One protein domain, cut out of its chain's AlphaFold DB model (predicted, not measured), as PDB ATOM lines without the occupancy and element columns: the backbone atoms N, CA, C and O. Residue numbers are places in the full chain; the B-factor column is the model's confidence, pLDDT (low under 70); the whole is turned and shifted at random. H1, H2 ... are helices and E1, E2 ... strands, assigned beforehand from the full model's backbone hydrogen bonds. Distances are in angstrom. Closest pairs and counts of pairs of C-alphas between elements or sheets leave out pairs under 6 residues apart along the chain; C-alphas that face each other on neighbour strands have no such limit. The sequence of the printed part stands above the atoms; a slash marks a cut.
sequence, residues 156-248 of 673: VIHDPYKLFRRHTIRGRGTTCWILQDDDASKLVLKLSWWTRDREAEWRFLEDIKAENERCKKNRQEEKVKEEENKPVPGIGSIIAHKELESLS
ATOM      1  N   VAL A 156      36.532 -11.663 -39.413       91.00
ATOM      2  CA  VAL A 156      36.765 -13.078 -39.748       91.00
ATOM      3  C   VAL A 156      35.423 -13.800 -39.849       91.00
ATOM      4  O   VAL A 156      34.573 -13.680 -38.969       91.00
ATOM      5  N   ILE A 157      35.228 -14.593 -40.901       90.06
ATOM      6  CA  ILE A 157      34.043 -15.443 -41.045       90.06
ATOM      7  C   ILE A 157      34.235 -16.714 -40.212       90.06
ATOM      8  O   ILE A 157      35.033 -17.592 -40.553       90.06
ATOM      9  N   HIS A 158      33.474 -16.828 -39.127       84.44
ATOM     10  CA  HIS A 158      33.458 -17.999 -38.259       84.44
ATOM     11  C   HIS A 158      32.723 -19.154 -38.953       84.44
ATOM     12  O   HIS A 158      31.507 -19.105 -39.132       84.44
ATOM     13  N   ASP A 159      33.447 -20.238 -39.250       81.44
ATOM     14  CA  ASP A 159      32.952 -21.404 -39.997       81.44
ATOM     15  C   ASP A 159      32.291 -21.002 -41.340       81.44
ATOM     16  O   ASP A 159      31.062 -20.991 -41.467       81.44
ATOM     17  N   PRO A 160      33.091 -20.710 -42.389       78.00
ATOM     18  CA  PRO A 160      32.593 -20.288 -43.704       78.00
ATOM     19  C   PRO A 160      31.794 -21.371 -44.456       78.00
ATOM     20  O   PRO A 160      31.460 -21.187 -45.632       78.00
ATOM     21  N   TYR A 161      31.489 -22.504 -43.812       75.00
ATOM     22  CA  TYR A 161      30.699 -23.610 -44.341       75.00
ATOM     23  C   TYR A 161      29.376 -23.828 -43.577       75.00
ATOM     24  O   TYR A 161      28.462 -24.426 -44.146       75.00
ATOM     25  N   LYS A 162      29.229 -23.307 -42.348       67.62
ATOM     26  CA  LYS A 162      28.018 -23.413 -41.512       67.62
ATOM     27  C   LYS A 162      27.209 -22.116 -41.536       67.62
ATOM     28  O   LYS A 162      27.270 -21.284 -40.636       67.62
ATOM     29  N   LEU A 163      26.428 -21.967 -42.601       70.94
ATOM     30  CA  LEU A 163      25.705 -20.748 -42.949       70.94
ATOM     31  C   LEU A 163      24.304 -21.052 -43.483       70.94
ATOM     32  O   LEU A 163      24.057 -22.116 -44.054       70.94
ATOM     33  N   PHE A 164      23.387 -20.097 -43.329       76.81
ATOM     34  CA  PHE A 164      22.102 -20.155 -44.022       76.81
ATOM     35  C   PHE A 164      22.300 -19.673 -45.462       76.81
ATOM     36  O   PHE A 164      22.842 -18.591 -45.673       76.81
ATOM     37  N   ARG A 165      21.852 -20.445 -46.457       76.00
ATOM     38  CA  ARG A 165      21.847 -20.044 -47.874       76.00
ATOM     39  C   ARG A 165      20.577 -20.542 -48.548       76.00
ATOM     40  O   ARG A 165      20.251 -21.720 -48.452       76.00
ATOM     41  N   ARG A 166      19.887 -19.675 -49.290       73.19
ATOM     42  CA  ARG A 166      18.842 -20.103 -50.230       73.19
ATOM     43  C   ARG A 166      19.496 -20.608 -51.523       73.19
ATOM     44  O   ARG A 166      20.256 -19.881 -52.155       73.19
ATOM     45  N   HIS A 167      19.192 -21.850 -51.903       70.25
ATOM     46  CA  HIS A 167      19.829 -22.535 -53.039       70.25
ATOM     47  C   HIS A 167      19.222 -22.216 -54.412       70.25
ATOM     48  O   HIS A 167      19.879 -22.443 -55.424       70.25
ATOM     49  N   THR A 168      18.003 -21.666 -54.470       71.69
ATOM     50  CA  THR A 168      17.378 -21.258 -55.739       71.69
ATOM     51  C   THR A 168      18.249 -20.234 -56.473       71.69
ATOM     52  O   THR A 168      18.901 -19.393 -55.847       71.69
ATOM     53  N   ILE A 169      18.268 -20.298 -57.811       71.75
ATOM     54  CA  ILE A 169      18.974 -19.303 -58.633       71.75
ATOM     55  C   ILE A 169      18.313 -17.937 -58.405       71.75
ATOM     56  O   ILE A 169      18.973 -17.012 -57.929       71.75
ATOM     57  N   ARG A 170      16.999 -17.859 -58.652       75.69
ATOM     58  CA  ARG A 170      16.154 -16.670 -58.501       75.69
ATOM     59  C   ARG A 170      15.618 -16.499 -57.066       75.69
ATOM     60  O   ARG A 170      15.674 -17.404 -56.225       75.69
ATOM     61  N   GLY A 171      15.132 -15.295 -56.770       75.69
ATOM     62  CA  GLY A 171      14.531 -14.884 -55.501       75.69
ATOM     63  C   GLY A 171      15.510 -14.101 -54.625       75.69
ATOM     64  O   GLY A 171      16.555 -13.659 -55.089       75.69
ATOM     65  N   ARG A 172      15.220 -13.958 -53.323       76.00
ATOM     66  CA  ARG A 172      16.026 -13.123 -52.400       76.00
ATOM     67  C   ARG A 172      17.519 -13.497 -52.292       76.00
ATOM     68  O   ARG A 172      18.269 -12.752 -51.670       76.00
ATOM     69  N   GLY A 173      17.958 -14.652 -52.809       79.75
ATOM     70  CA  GLY A 173      19.363 -15.098 -52.786       79.75
ATOM     71  C   GLY A 173      19.998 -15.202 -51.390       79.75
ATOM     72  O   GLY A 173      21.221 -15.281 -51.279       79.75
ATOM     73  N   THR A 174      19.177 -15.155 -50.332       83.31
ATOM     74  CA  THR A 174      19.600 -14.838 -48.964       83.31
ATOM     75  C   THR A 174      20.714 -15.754 -48.491       83.31
ATOM     76  O   THR A 174      20.557 -16.975 -48.502       83.31
ATOM     77  N   THR A 175      21.817 -15.150 -48.055       85.94
ATOM     78  CA  THR A 175      22.955 -15.847 -47.457       85.94
ATOM     79  C   THR A 175      23.374 -15.132 -46.182       85.94
ATOM     80  O   THR A 175      23.560 -13.915 -46.202       85.94
ATOM     81  N   CYS A 176      23.499 -15.883 -45.089       87.50
ATOM     82  CA  CYS A 176      23.854 -15.356 -43.775       87.50
ATOM     83  C   CYS A 176      25.096 -16.072 -43.235       87.50
ATOM     84  O   CYS A 176      25.049 -17.283 -43.009       87.50
ATOM     85  N   TRP A 177      26.173 -15.326 -43.007       88.38
ATOM     86  CA  TRP A 177      27.418 -15.797 -42.400       88.38
ATOM     87  C   TRP A 177      27.479 -15.393 -40.926       88.38
ATOM     88  O   TRP A 177      26.956 -14.347 -40.547       88.38
ATOM     89  N   ILE A 178      28.174 -16.190 -40.115       88.19
ATOM     90  CA  ILE A 178      28.583 -15.777 -38.771       88.19
ATOM     91  C   ILE A 178      29.935 -15.075 -38.901       88.19
ATOM     92  O   ILE A 178      30.875 -15.635 -39.468       88.19
ATOM     93  N   LEU A 179      30.034 -13.855 -38.386       89.38
ATOM     94  CA  LEU A 179      31.299 -13.151 -38.201       89.38
ATOM     95  C   LEU A 179      31.771 -13.332 -36.758       89.38
ATOM     96  O   LEU A 179      30.949 -13.443 -35.848       89.38
ATOM     97  N   GLN A 180      33.083 -13.325 -36.558       87.81
ATOM     98  CA  GLN A 180      33.709 -13.156 -35.254       87.81
ATOM     99  C   GLN A 180      34.273 -11.735 -35.157       87.81
ATOM    100  O   GLN A 180      34.951 -11.281 -36.082       87.81
ATOM    101  N   ASP A 181      33.968 -11.058 -34.051       82.50
ATOM    102  CA  ASP A 181      34.528  -9.753 -33.688       82.50
ATOM    103  C   ASP A 181      35.707  -9.920 -32.695       82.50
ATOM    104  O   ASP A 181      35.982 -11.032 -32.228       82.50
ATOM    105  N   ASP A 182      36.431  -8.840 -32.393       81.62
ATOM    106  CA  ASP A 182      37.684  -8.874 -31.611       81.62
ATOM    107  C   ASP A 182      37.473  -9.337 -30.158       81.62
ATOM    108  O   ASP A 182      38.348  -9.970 -29.570       81.62
ATOM    109  N   ASP A 183      36.294  -9.068 -29.588       83.12
ATOM    110  CA  ASP A 183      35.856  -9.528 -28.261       83.12
ATOM    111  C   ASP A 183      35.364 -10.993 -28.258       83.12
ATOM    112  O   ASP A 183      34.836 -11.485 -27.261       83.12
ATOM    113  N   ALA A 184      35.522 -11.693 -29.388       77.06
ATOM    114  CA  ALA A 184      34.972 -13.013 -29.691       77.06
ATOM    115  C   ALA A 184      33.431 -13.103 -29.686       77.06
ATOM    116  O   ALA A 184      32.880 -14.214 -29.745       77.06
ATOM    117  N   SER A 185      32.718 -11.970 -29.695       82.06
ATOM    118  CA  SER A 185      31.283 -11.946 -29.977       82.06
ATOM    119  C   SER A 185      30.989 -12.398 -31.413       82.06
ATOM    120  O   SER A 185      31.869 -12.492 -32.278       82.06
ATOM    121  N   LYS A 186      29.725 -12.765 -31.659       84.06
ATOM    122  CA  LYS A 186      29.280 -13.354 -32.927       84.06
ATOM    123  C   LYS A 186      28.216 -12.495 -33.579       84.06
ATOM    124  O   LYS A 186      27.089 -12.423 -33.094       84.06
ATOM    125  N   LEU A 187      28.577 -11.891 -34.705       86.69
ATOM    126  CA  LEU A 187      27.681 -11.067 -35.511       86.69
ATOM    127  C   LEU A 187      27.115 -11.897 -36.671       86.69
ATOM    128  O   LEU A 187      27.692 -12.914 -37.062       86.69
ATOM    129  N   VAL A 188      26.000 -11.459 -37.257       85.44
ATOM    130  CA  VAL A 188      25.417 -12.097 -38.448       85.44
ATOM    131  C   VAL A 188      25.506 -11.143 -39.632       85.44
ATOM    132  O   VAL A 188      24.754 -10.176 -39.717       85.44
ATOM    133  N   LEU A 189      26.391 -11.445 -40.581       87.56
ATOM    134  CA  LEU A 189      26.384 -10.794 -41.888       87.56
ATOM    135  C   LEU A 189      25.283 -11.417 -42.739       87.56
ATOM    136  O   LEU A 189      25.308 -12.623 -42.981       87.56
ATOM    137  N   LYS A 190      24.367 -10.603 -43.261       87.56
ATOM    138  CA  LYS A 190      23.294 -11.043 -44.153       87.56
ATOM    139  C   LYS A 190      23.348 -10.287 -45.475       87.56
ATOM    140  O   LYS A 190      23.195  -9.072 -45.497       87.56
ATOM    141  N   LEU A 191      23.483 -11.022 -46.578       86.69
ATOM    142  CA  LEU A 191      23.282 -10.501 -47.931       86.69
ATOM    143  C   LEU A 191      21.985 -11.069 -48.509       86.69
ATOM    144  O   LEU A 191      21.753 -12.282 -48.486       86.69
ATOM    145  N   SER A 192      21.128 -10.200 -49.041       84.75
ATOM    146  CA  SER A 192      19.878 -10.588 -49.698       84.75
ATOM    147  C   SER A 192      19.364  -9.514 -50.644       84.75
ATOM    148  O   SER A 192      19.542  -8.332 -50.393       84.75
ATOM    149  N   TRP A 193      18.661  -9.952 -51.682       82.19
ATOM    150  CA  TRP A 193      17.971  -9.112 -52.655       82.19
ATOM    151  C   TRP A 193      16.549  -8.783 -52.189       82.19
ATOM    152  O   TRP A 193      15.836  -9.666 -51.698       82.19
ATOM    153  N   TRP A 194      16.127  -7.536 -52.397       73.38
ATOM    154  CA  TRP A 194      14.750  -7.063 -52.233       73.38
ATOM    155  C   TRP A 194      14.330  -6.207 -53.438       73.38
ATOM    156  O   TRP A 194      15.162  -5.799 -54.249       73.38
ATOM    157  N   THR A 195      13.027  -5.983 -53.588       70.19
ATOM    158  CA  THR A 195      12.449  -5.031 -54.552       70.19
ATOM    159  C   THR A 195      12.490  -3.631 -53.948       70.19
ATOM    160  O   THR A 195      12.066  -3.486 -52.802       70.19
ATOM    161  N   ARG A 196      12.948  -2.614 -54.692       67.62
ATOM    162  CA  ARG A 196      13.087  -1.229 -54.188       67.62
ATOM    163  C   ARG A 196      11.786  -0.639 -53.641       67.62
ATOM    164  O   ARG A 196      11.825   0.146 -52.706       67.62
ATOM    165  N   ASP A 197      10.654  -1.080 -54.172       61.81
ATOM    166  CA  ASP A 197       9.297  -0.641 -53.816       61.81
ATOM    167  C   ASP A 197       8.798  -1.249 -52.488       61.81
ATOM    168  O   ASP A 197       7.639  -1.090 -52.111       61.81
ATOM    169  N   ARG A 198       9.659  -1.991 -51.777       64.06
ATOM    170  CA  ARG A 198       9.410  -2.490 -50.422       64.06
ATOM    171  C   ARG A 198      10.414  -1.892 -49.454       64.06
ATOM    172  O   ARG A 198      11.612  -1.873 -49.731       64.06
ATOM    173  N   GLU A 199       9.906  -1.525 -48.283       71.56
ATOM    174  CA  GLU A 199      10.703  -1.174 -47.113       71.56
ATOM    175  C   GLU A 199      11.816  -2.206 -46.875       71.56
ATOM    176  O   GLU A 199      11.579  -3.421 -46.843       71.56
ATOM    177  N   ALA A 200      13.048  -1.719 -46.745       72.25
ATOM    178  CA  ALA A 200      14.206  -2.569 -46.544       72.25
ATOM    179  C   ALA A 200      14.225  -3.130 -45.114       72.25
ATOM    180  O   ALA A 200      13.930  -2.424 -44.151       72.25
ATOM    181  N   GLU A 201      14.629  -4.396 -44.968       75.25
ATOM    182  CA  GLU A 201      14.545  -5.140 -43.698       75.25
ATOM    183  C   GLU A 201      15.294  -4.465 -42.531       75.25
ATOM    184  O   GLU A 201      14.976  -4.715 -41.372       75.25
ATOM    185  N   TRP A 202      16.266  -3.595 -42.829       78.44
ATOM    186  CA  TRP A 202      17.030  -2.876 -41.815       78.44
ATOM    187  C   TRP A 202      16.201  -1.848 -41.032       78.44
ATOM    188  O   TRP A 202      16.403  -1.753 -39.826       78.44
ATOM    189  N   ARG A 203      15.218  -1.172 -41.647       79.81
ATOM    190  CA  ARG A 203      14.382  -0.170 -40.953       79.81
ATOM    191  C   ARG A 203      13.559  -0.788 -39.827       79.81
ATOM    192  O   ARG A 203      13.689  -0.377 -38.683       79.81
ATOM    193  N   PHE A 204      12.848  -1.880 -40.115       77.88
ATOM    194  CA  PHE A 204      12.091  -2.622 -39.097       77.88
ATOM    195  C   PHE A 204      12.968  -3.087 -37.921       77.88
ATOM    196  O   PHE A 204      12.501  -3.182 -36.789       77.88
ATOM    197  N   LEU A 205      14.248  -3.389 -38.169       74.25
ATOM    198  CA  LEU A 205      15.204  -3.780 -37.129       74.25
ATOM    199  C   LEU A 205      15.745  -2.576 -36.332       74.25
ATOM    200  O   LEU A 205      16.145  -2.750 -35.180       74.25
ATOM    201  N   GLU A 206      15.726  -1.369 -36.898       78.94
ATOM    202  CA  GLU A 206      15.968  -0.112 -36.179       78.94
ATOM    203  C   GLU A 206      14.755   0.306 -35.337       78.94
ATOM    204  O   GLU A 206      14.936   0.643 -34.168       78.94
ATOM    205  N   ASP A 207      13.530   0.172 -35.856       78.62
ATOM    206  CA  ASP A 207      12.288   0.410 -35.101       78.62
ATOM    207  C   ASP A 207      12.211  -0.504 -33.865       78.62
ATOM    208  O   ASP A 207      11.992  -0.053 -32.738       78.62
ATOM    209  N   ILE A 208      12.482  -1.801 -34.053       71.00
ATOM    210  CA  ILE A 208      12.511  -2.796 -32.969       71.00
ATOM    211  C   ILE A 208      13.649  -2.511 -31.976       71.00
ATOM    212  O   ILE A 208      13.490  -2.751 -30.778       71.00
ATOM    213  N   LYS A 209      14.789  -1.974 -32.431       77.00
ATOM    214  CA  LYS A 209      15.880  -1.522 -31.553       77.00
ATOM    215  C   LYS A 209      15.434  -0.320 -30.713       77.00
ATOM    216  O   LYS A 209      15.623  -0.348 -29.500       77.00
ATOM    217  N   ALA A 210      14.801   0.683 -31.321       80.50
ATOM    218  CA  ALA A 210      14.297   1.867 -30.628       80.50
ATOM    219  C   ALA A 210      13.242   1.512 -29.565       80.50
ATOM    220  O   ALA A 210      13.364   1.937 -28.414       80.50
ATOM    221  N   GLU A 211      12.263   0.668 -29.908       75.44
ATOM    222  CA  GLU A 211      11.248   0.214 -28.954       75.44
ATOM    223  C   GLU A 211      11.863  -0.663 -27.851       75.44
ATOM    224  O   GLU A 211      11.548  -0.484 -26.678       75.44
ATOM    225  N   ASN A 212      12.829  -1.537 -28.161       75.56
ATOM    226  CA  ASN A 212      13.521  -2.319 -27.132       75.56
ATOM    227  C   ASN A 212      14.310  -1.445 -26.136       75.56
ATOM    228  O   ASN A 212      14.289  -1.744 -24.940       75.56
ATOM    229  N   GLU A 213      14.974  -0.369 -26.576       82.69
ATOM    230  CA  GLU A 213      15.629   0.579 -25.656       82.69
ATOM    231  C   GLU A 213      14.605   1.385 -24.835       82.69
ATOM    232  O   GLU A 213      14.773   1.540 -23.621       82.69
ATOM    233  N   ARG A 214      13.490   1.813 -25.444       82.81
ATOM    234  CA  ARG A 214      12.352   2.433 -24.739       82.81
ATOM    235  C   ARG A 214      11.802   1.503 -23.649       82.81
ATOM    236  O   ARG A 214      11.640   1.933 -22.507       82.81
ATOM    237  N   CYS A 215      11.613   0.217 -23.950       74.38
ATOM    238  CA  CYS A 215      11.147  -0.778 -22.984       74.38
ATOM    239  C   CYS A 215      12.150  -1.042 -21.852       74.38
ATOM    240  O   CYS A 215      11.739  -1.420 -20.751       74.38
ATOM    241  N   LYS A 216      13.464  -0.878 -22.074       78.19
ATOM    242  CA  LYS A 216      14.461  -0.901 -20.983       78.19
ATOM    243  C   LYS A 216      14.323   0.334 -20.096       78.19
ATOM    244  O   LYS A 216      14.176   0.180 -18.885       78.19
ATOM    245  N   LYS A 217      14.295   1.533 -20.688       81.56
ATOM    246  CA  LYS A 217      14.181   2.800 -19.950       81.56
ATOM    247  C   LYS A 217      12.906   2.855 -19.099       81.56
ATOM    248  O   LYS A 217      12.982   3.123 -17.907       81.56
ATOM    249  N   ASN A 218      11.760   2.480 -19.666       78.25
ATOM    250  CA  ASN A 218      10.481   2.415 -18.949       78.25
ATOM    251  C   ASN A 218      10.500   1.463 -17.732       78.25
ATOM    252  O   ASN A 218       9.754   1.691 -16.785       78.25
ATOM    253  N   ARG A 219      11.340   0.411 -17.746       71.00
ATOM    254  CA  ARG A 219      11.553  -0.491 -16.595       71.00
ATOM    255  C   ARG A 219      12.520   0.093 -15.566       71.00
ATOM    256  O   ARG A 219      12.257  -0.027 -14.380       71.00
ATOM    257  N   GLN A 220      13.595   0.748 -16.004       74.25
ATOM    258  CA  GLN A 220      14.533   1.446 -15.110       74.25
ATOM    259  C   GLN A 220      13.889   2.632 -14.373       74.25
ATOM    260  O   GLN A 220      14.346   2.998 -13.298       74.25
ATOM    261  N   GLU A 221      12.836   3.220 -14.944       78.81
ATOM    262  CA  GLU A 221      12.073   4.325 -14.350       78.81
ATOM    263  C   GLU A 221      10.780   3.864 -13.633       78.81
ATOM    264  O   GLU A 221       9.989   4.714 -13.239       78.81
ATOM    265  N   GLU A 222      10.530   2.550 -13.503       68.12
ATOM    266  CA  GLU A 222       9.325   1.929 -12.894       68.12
ATOM    267  C   GLU A 222       7.956   2.390 -13.464       68.12
ATOM    268  O   GLU A 222       6.901   2.167 -12.872       68.12
ATOM    269  N   LYS A 223       7.934   3.005 -14.655       60.69
ATOM    270  CA  LYS A 223       6.760   3.725 -15.194       60.69
ATOM    271  C   LYS A 223       5.640   2.857 -15.774       60.69
ATOM    272  O   LYS A 223       4.559   3.383 -16.031       60.69
ATOM    273  N   VAL A 224       5.885   1.576 -16.055       61.91
ATOM    274  CA  VAL A 224       4.941   0.699 -16.778       61.91
ATOM    275  C   VAL A 224       4.985  -0.719 -16.210       61.91
ATOM    276  O   VAL A 224       6.058  -1.217 -15.868       61.91
ATOM    277  N   LYS A 225       3.827  -1.393 -16.154       61.00
ATOM    278  CA  LYS A 225       3.722  -2.794 -15.722       61.00
ATOM    279  C   LYS A 225       4.584  -3.703 -16.598       61.00
ATOM    280  O   LYS A 225       4.591  -3.589 -17.822       61.00
ATOM    281  N   GLU A 226       5.251  -4.669 -15.968       57.72
ATOM    282  CA  GLU A 226       6.192  -5.568 -16.647       57.72
ATOM    283  C   GLU A 226       5.544  -6.401 -17.766       57.72
ATOM    284  O   GLU A 226       6.219  -6.793 -18.714       57.72
ATOM    285  N   GLU A 227       4.231  -6.639 -17.711       57.84
ATOM    286  CA  GLU A 227       3.514  -7.402 -18.737       57.84
ATOM    287  C   GLU A 227       3.307  -6.657 -20.056       57.84
ATOM    288  O   GLU A 227       3.364  -7.282 -21.114       57.84
ATOM    289  N   GLU A 228       3.116  -5.340 -19.987       58.44
ATOM    290  CA  GLU A 228       2.831  -4.454 -21.125       58.44
ATOM    291  C   GLU A 228       4.122  -3.955 -21.802       58.44
ATOM    292  O   GLU A 228       4.083  -3.408 -22.899       58.44
ATOM    293  N   ASN A 229       5.277  -4.155 -21.156       65.75
ATOM    294  CA  ASN A 229       6.555  -3.521 -21.493       65.75
ATOM    295  C   ASN A 229       7.684  -4.551 -21.752       65.75
ATOM    296  O   ASN A 229       8.858  -4.334 -21.423       65.75
ATOM    297  N   LYS A 230       7.322  -5.713 -22.315       64.69
ATOM    298  CA  LYS A 230       8.248  -6.814 -22.644       64.69
ATOM    299  C   LYS A 230       8.997  -6.511 -23.958       64.69
ATOM    300  O   LYS A 230       8.353  -6.145 -24.938       64.69
ATOM    301  N   PRO A 231      10.335  -6.668 -24.015       65.06
ATOM    302  CA  PRO A 231      11.108  -6.440 -25.236       65.06
ATOM    303  C   PRO A 231      10.837  -7.553 -26.257       65.06
ATOM    304  O   PRO A 231      10.590  -8.698 -25.871       65.06
ATOM    305  N   VAL A 232      10.933  -7.244 -27.551       65.81
ATOM    306  CA  VAL A 232      10.699  -8.215 -28.631       65.81
ATOM    307  C   VAL A 232      11.814  -9.277 -28.613       65.81
ATOM    308  O   VAL A 232      12.978  -8.938 -28.854       65.81
ATOM    309  N   PRO A 233      11.510 -10.554 -28.306       57.31
ATOM    310  CA  PRO A 233      12.536 -11.554 -28.031       57.31
ATOM    311  C   PRO A 233      13.169 -12.112 -29.311       57.31
ATOM    312  O   PRO A 233      12.514 -12.268 -30.339       57.31
ATOM    313  N   GLY A 234      14.448 -12.485 -29.228       54.06
ATOM    314  CA  GLY A 234      15.154 -13.214 -30.291       54.06
ATOM    315  C   GLY A 234      15.604 -12.379 -31.498       54.06
ATOM    316  O   GLY A 234      16.121 -12.952 -32.455       54.06
ATOM    317  N   ILE A 235      15.445 -11.053 -31.461       56.91
ATOM    318  CA  ILE A 235      15.860 -10.147 -32.541       56.91
ATOM    319  C   ILE A 235      17.176  -9.455 -32.166       56.91
ATOM    320  O   ILE A 235      17.277  -8.806 -31.127       56.91
ATOM    321  N   GLY A 236      18.196  -9.620 -33.013       59.84
ATOM    322  CA  GLY A 236      19.496  -8.966 -32.859       59.84
ATOM    323  C   GLY A 236      19.475  -7.513 -33.339       59.84
ATOM    324  O   GLY A 236      18.785  -7.180 -34.301       59.84
ATOM    325  N   SER A 237      20.252  -6.652 -32.686       64.12
ATOM    326  CA  SER A 237      20.415  -5.249 -33.068       64.12
ATOM    327  C   SER A 237      21.276  -5.091 -34.326       64.12
ATOM    328  O   SER A 237      22.272  -5.790 -34.517       64.12
ATOM    329  N   ILE A 238      20.930  -4.118 -35.178       72.75
ATOM    330  CA  ILE A 238      21.805  -3.706 -36.281       72.75
ATOM    331  C   ILE A 238      22.984  -2.886 -35.751       72.75
ATOM    332  O   ILE A 238      22.818  -1.968 -34.934       72.75
ATOM    333  N   ILE A 239      24.161  -3.239 -36.276       75.31
ATOM    334  CA  ILE A 239      25.441  -2.535 -36.129       75.31
ATOM    335  C   ILE A 239      25.727  -1.691 -37.379       75.31
ATOM    336  O   ILE A 239      26.086  -0.526 -37.255       75.31
ATOM    337  N   ALA A 240      25.530  -2.254 -38.578       79.75
ATOM    338  CA  ALA A 240      25.679  -1.553 -39.853       79.75
ATOM    339  C   ALA A 240      24.813  -2.189 -40.955       79.75
ATOM    340  O   ALA A 240      24.508  -3.383 -40.911       79.75
ATOM    341  N   HIS A 241      24.473  -1.399 -41.972       83.06
ATOM    342  CA  HIS A 241      23.848  -1.833 -43.223       83.06
ATOM    343  C   HIS A 241      24.416  -0.998 -44.387       83.06
ATOM    344  O   HIS A 241      24.916   0.106 -44.179       83.06
ATOM    345  N   LYS A 242      24.370  -1.525 -45.615       82.06
ATOM    346  CA  LYS A 242      24.745  -0.806 -46.844       82.06
ATOM    347  C   LYS A 242      23.929  -1.353 -48.013       82.06
ATOM    348  O   LYS A 242      23.777  -2.568 -48.134       82.06
ATOM    349  N   GLU A 243      23.422  -0.476 -48.876       81.94
ATOM    350  CA  GLU A 243      22.925  -0.896 -50.191       81.94
ATOM    351  C   GLU A 243      24.118  -1.119 -51.128       81.94
ATOM    352  O   GLU A 243      25.010  -0.275 -51.223       81.94
ATOM    353  N   LEU A 244      24.160  -2.290 -51.766       79.50
ATOM    354  CA  LEU A 244      25.235  -2.701 -52.671       79.50
ATOM    355  C   LEU A 244      24.816  -2.404 -54.123       79.50
ATOM    356  O   LEU A 244      24.387  -1.295 -54.434       79.50
ATOM    357  N   GLU A 245      24.921  -3.378 -55.025       77.94
ATOM    358  CA  GLU A 245      24.556  -3.183 -56.429       77.94
ATOM    359  C   GLU A 245      23.048  -3.237 -56.689       77.94
ATOM    360  O   GLU A 245      22.321  -4.079 -56.155       77.94
ATOM    361  N   SER A 246      22.585  -2.385 -57.607       78.31
ATOM    362  CA  SER A 246      21.245  -2.507 -58.183       78.31
ATOM    363  C   SER A 246      21.241  -3.555 -59.298       78.31
ATOM    364  O   SER A 246      22.221  -3.711 -60.026       78.31
ATOM    365  N   LEU A 247      20.117  -4.248 -59.510       72.44
ATOM    366  CA  LEU A 247      20.011  -5.206 -60.619       72.44
ATOM    367  C   LEU A 247      20.220  -4.522 -61.986       72.44
ATOM    368  O   LEU A 247      20.791  -5.121 -62.893       72.44
ATOM    369  N   SER A 248      19.808  -3.257 -62.116       68.75
ATOM    370  CA  SER A 248      20.074  -2.410 -63.284       68.75
ATOM    371  C   SER A 248      21.568  -2.134 -63.500       68.75
ATOM    372  O   SER A 248      22.004  -2.173 -64.646       68.75
TER     373      SER A 248
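This is residues 156 to 248 of the 673 residues of an uncharacterized protein of Neolentinus lepideus HHB14362 ss-1 (UniProt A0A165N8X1). Little of this model is regular structure: a two-stranded antiparallel hairpin, E1 and E2, then one long helix, H1, reaching away, and residues 221 to 248 folding back past the hairpin. The printed part has 93 residues, with E1, E2 and H1 in that order; the class is mixed, with 32 residues in named elements. It is loose, with a radius of gyration of the C-alphas of 17.0 A, and only just flat, spanning 50 by 37 by 20 A.

E1, residues 175 to 180, begins at C-alpha (22.955, -15.847, -47.457). E2 is residues 186 to 191. H1, residues 201 to 220, is 29.3 A long and ends at C-alpha (14.533, 1.446, -15.110).

Residues 156 to 157 and 164 to 165 form short antiparallel pairings with E1. E1 and E2 stand at 152 degrees; N 177 and O 189 are within hydrogen-bond range at 2.8 A. E1 and H1 are apart. In H1, 14 of 16 O i to N i+4 pairs are within range.

The C-alphas farthest apart, Glu 222 and Ser 248, are 51.7 A apart. The printed part has no cut and no long link. Low confidence includes residues 222 to 237.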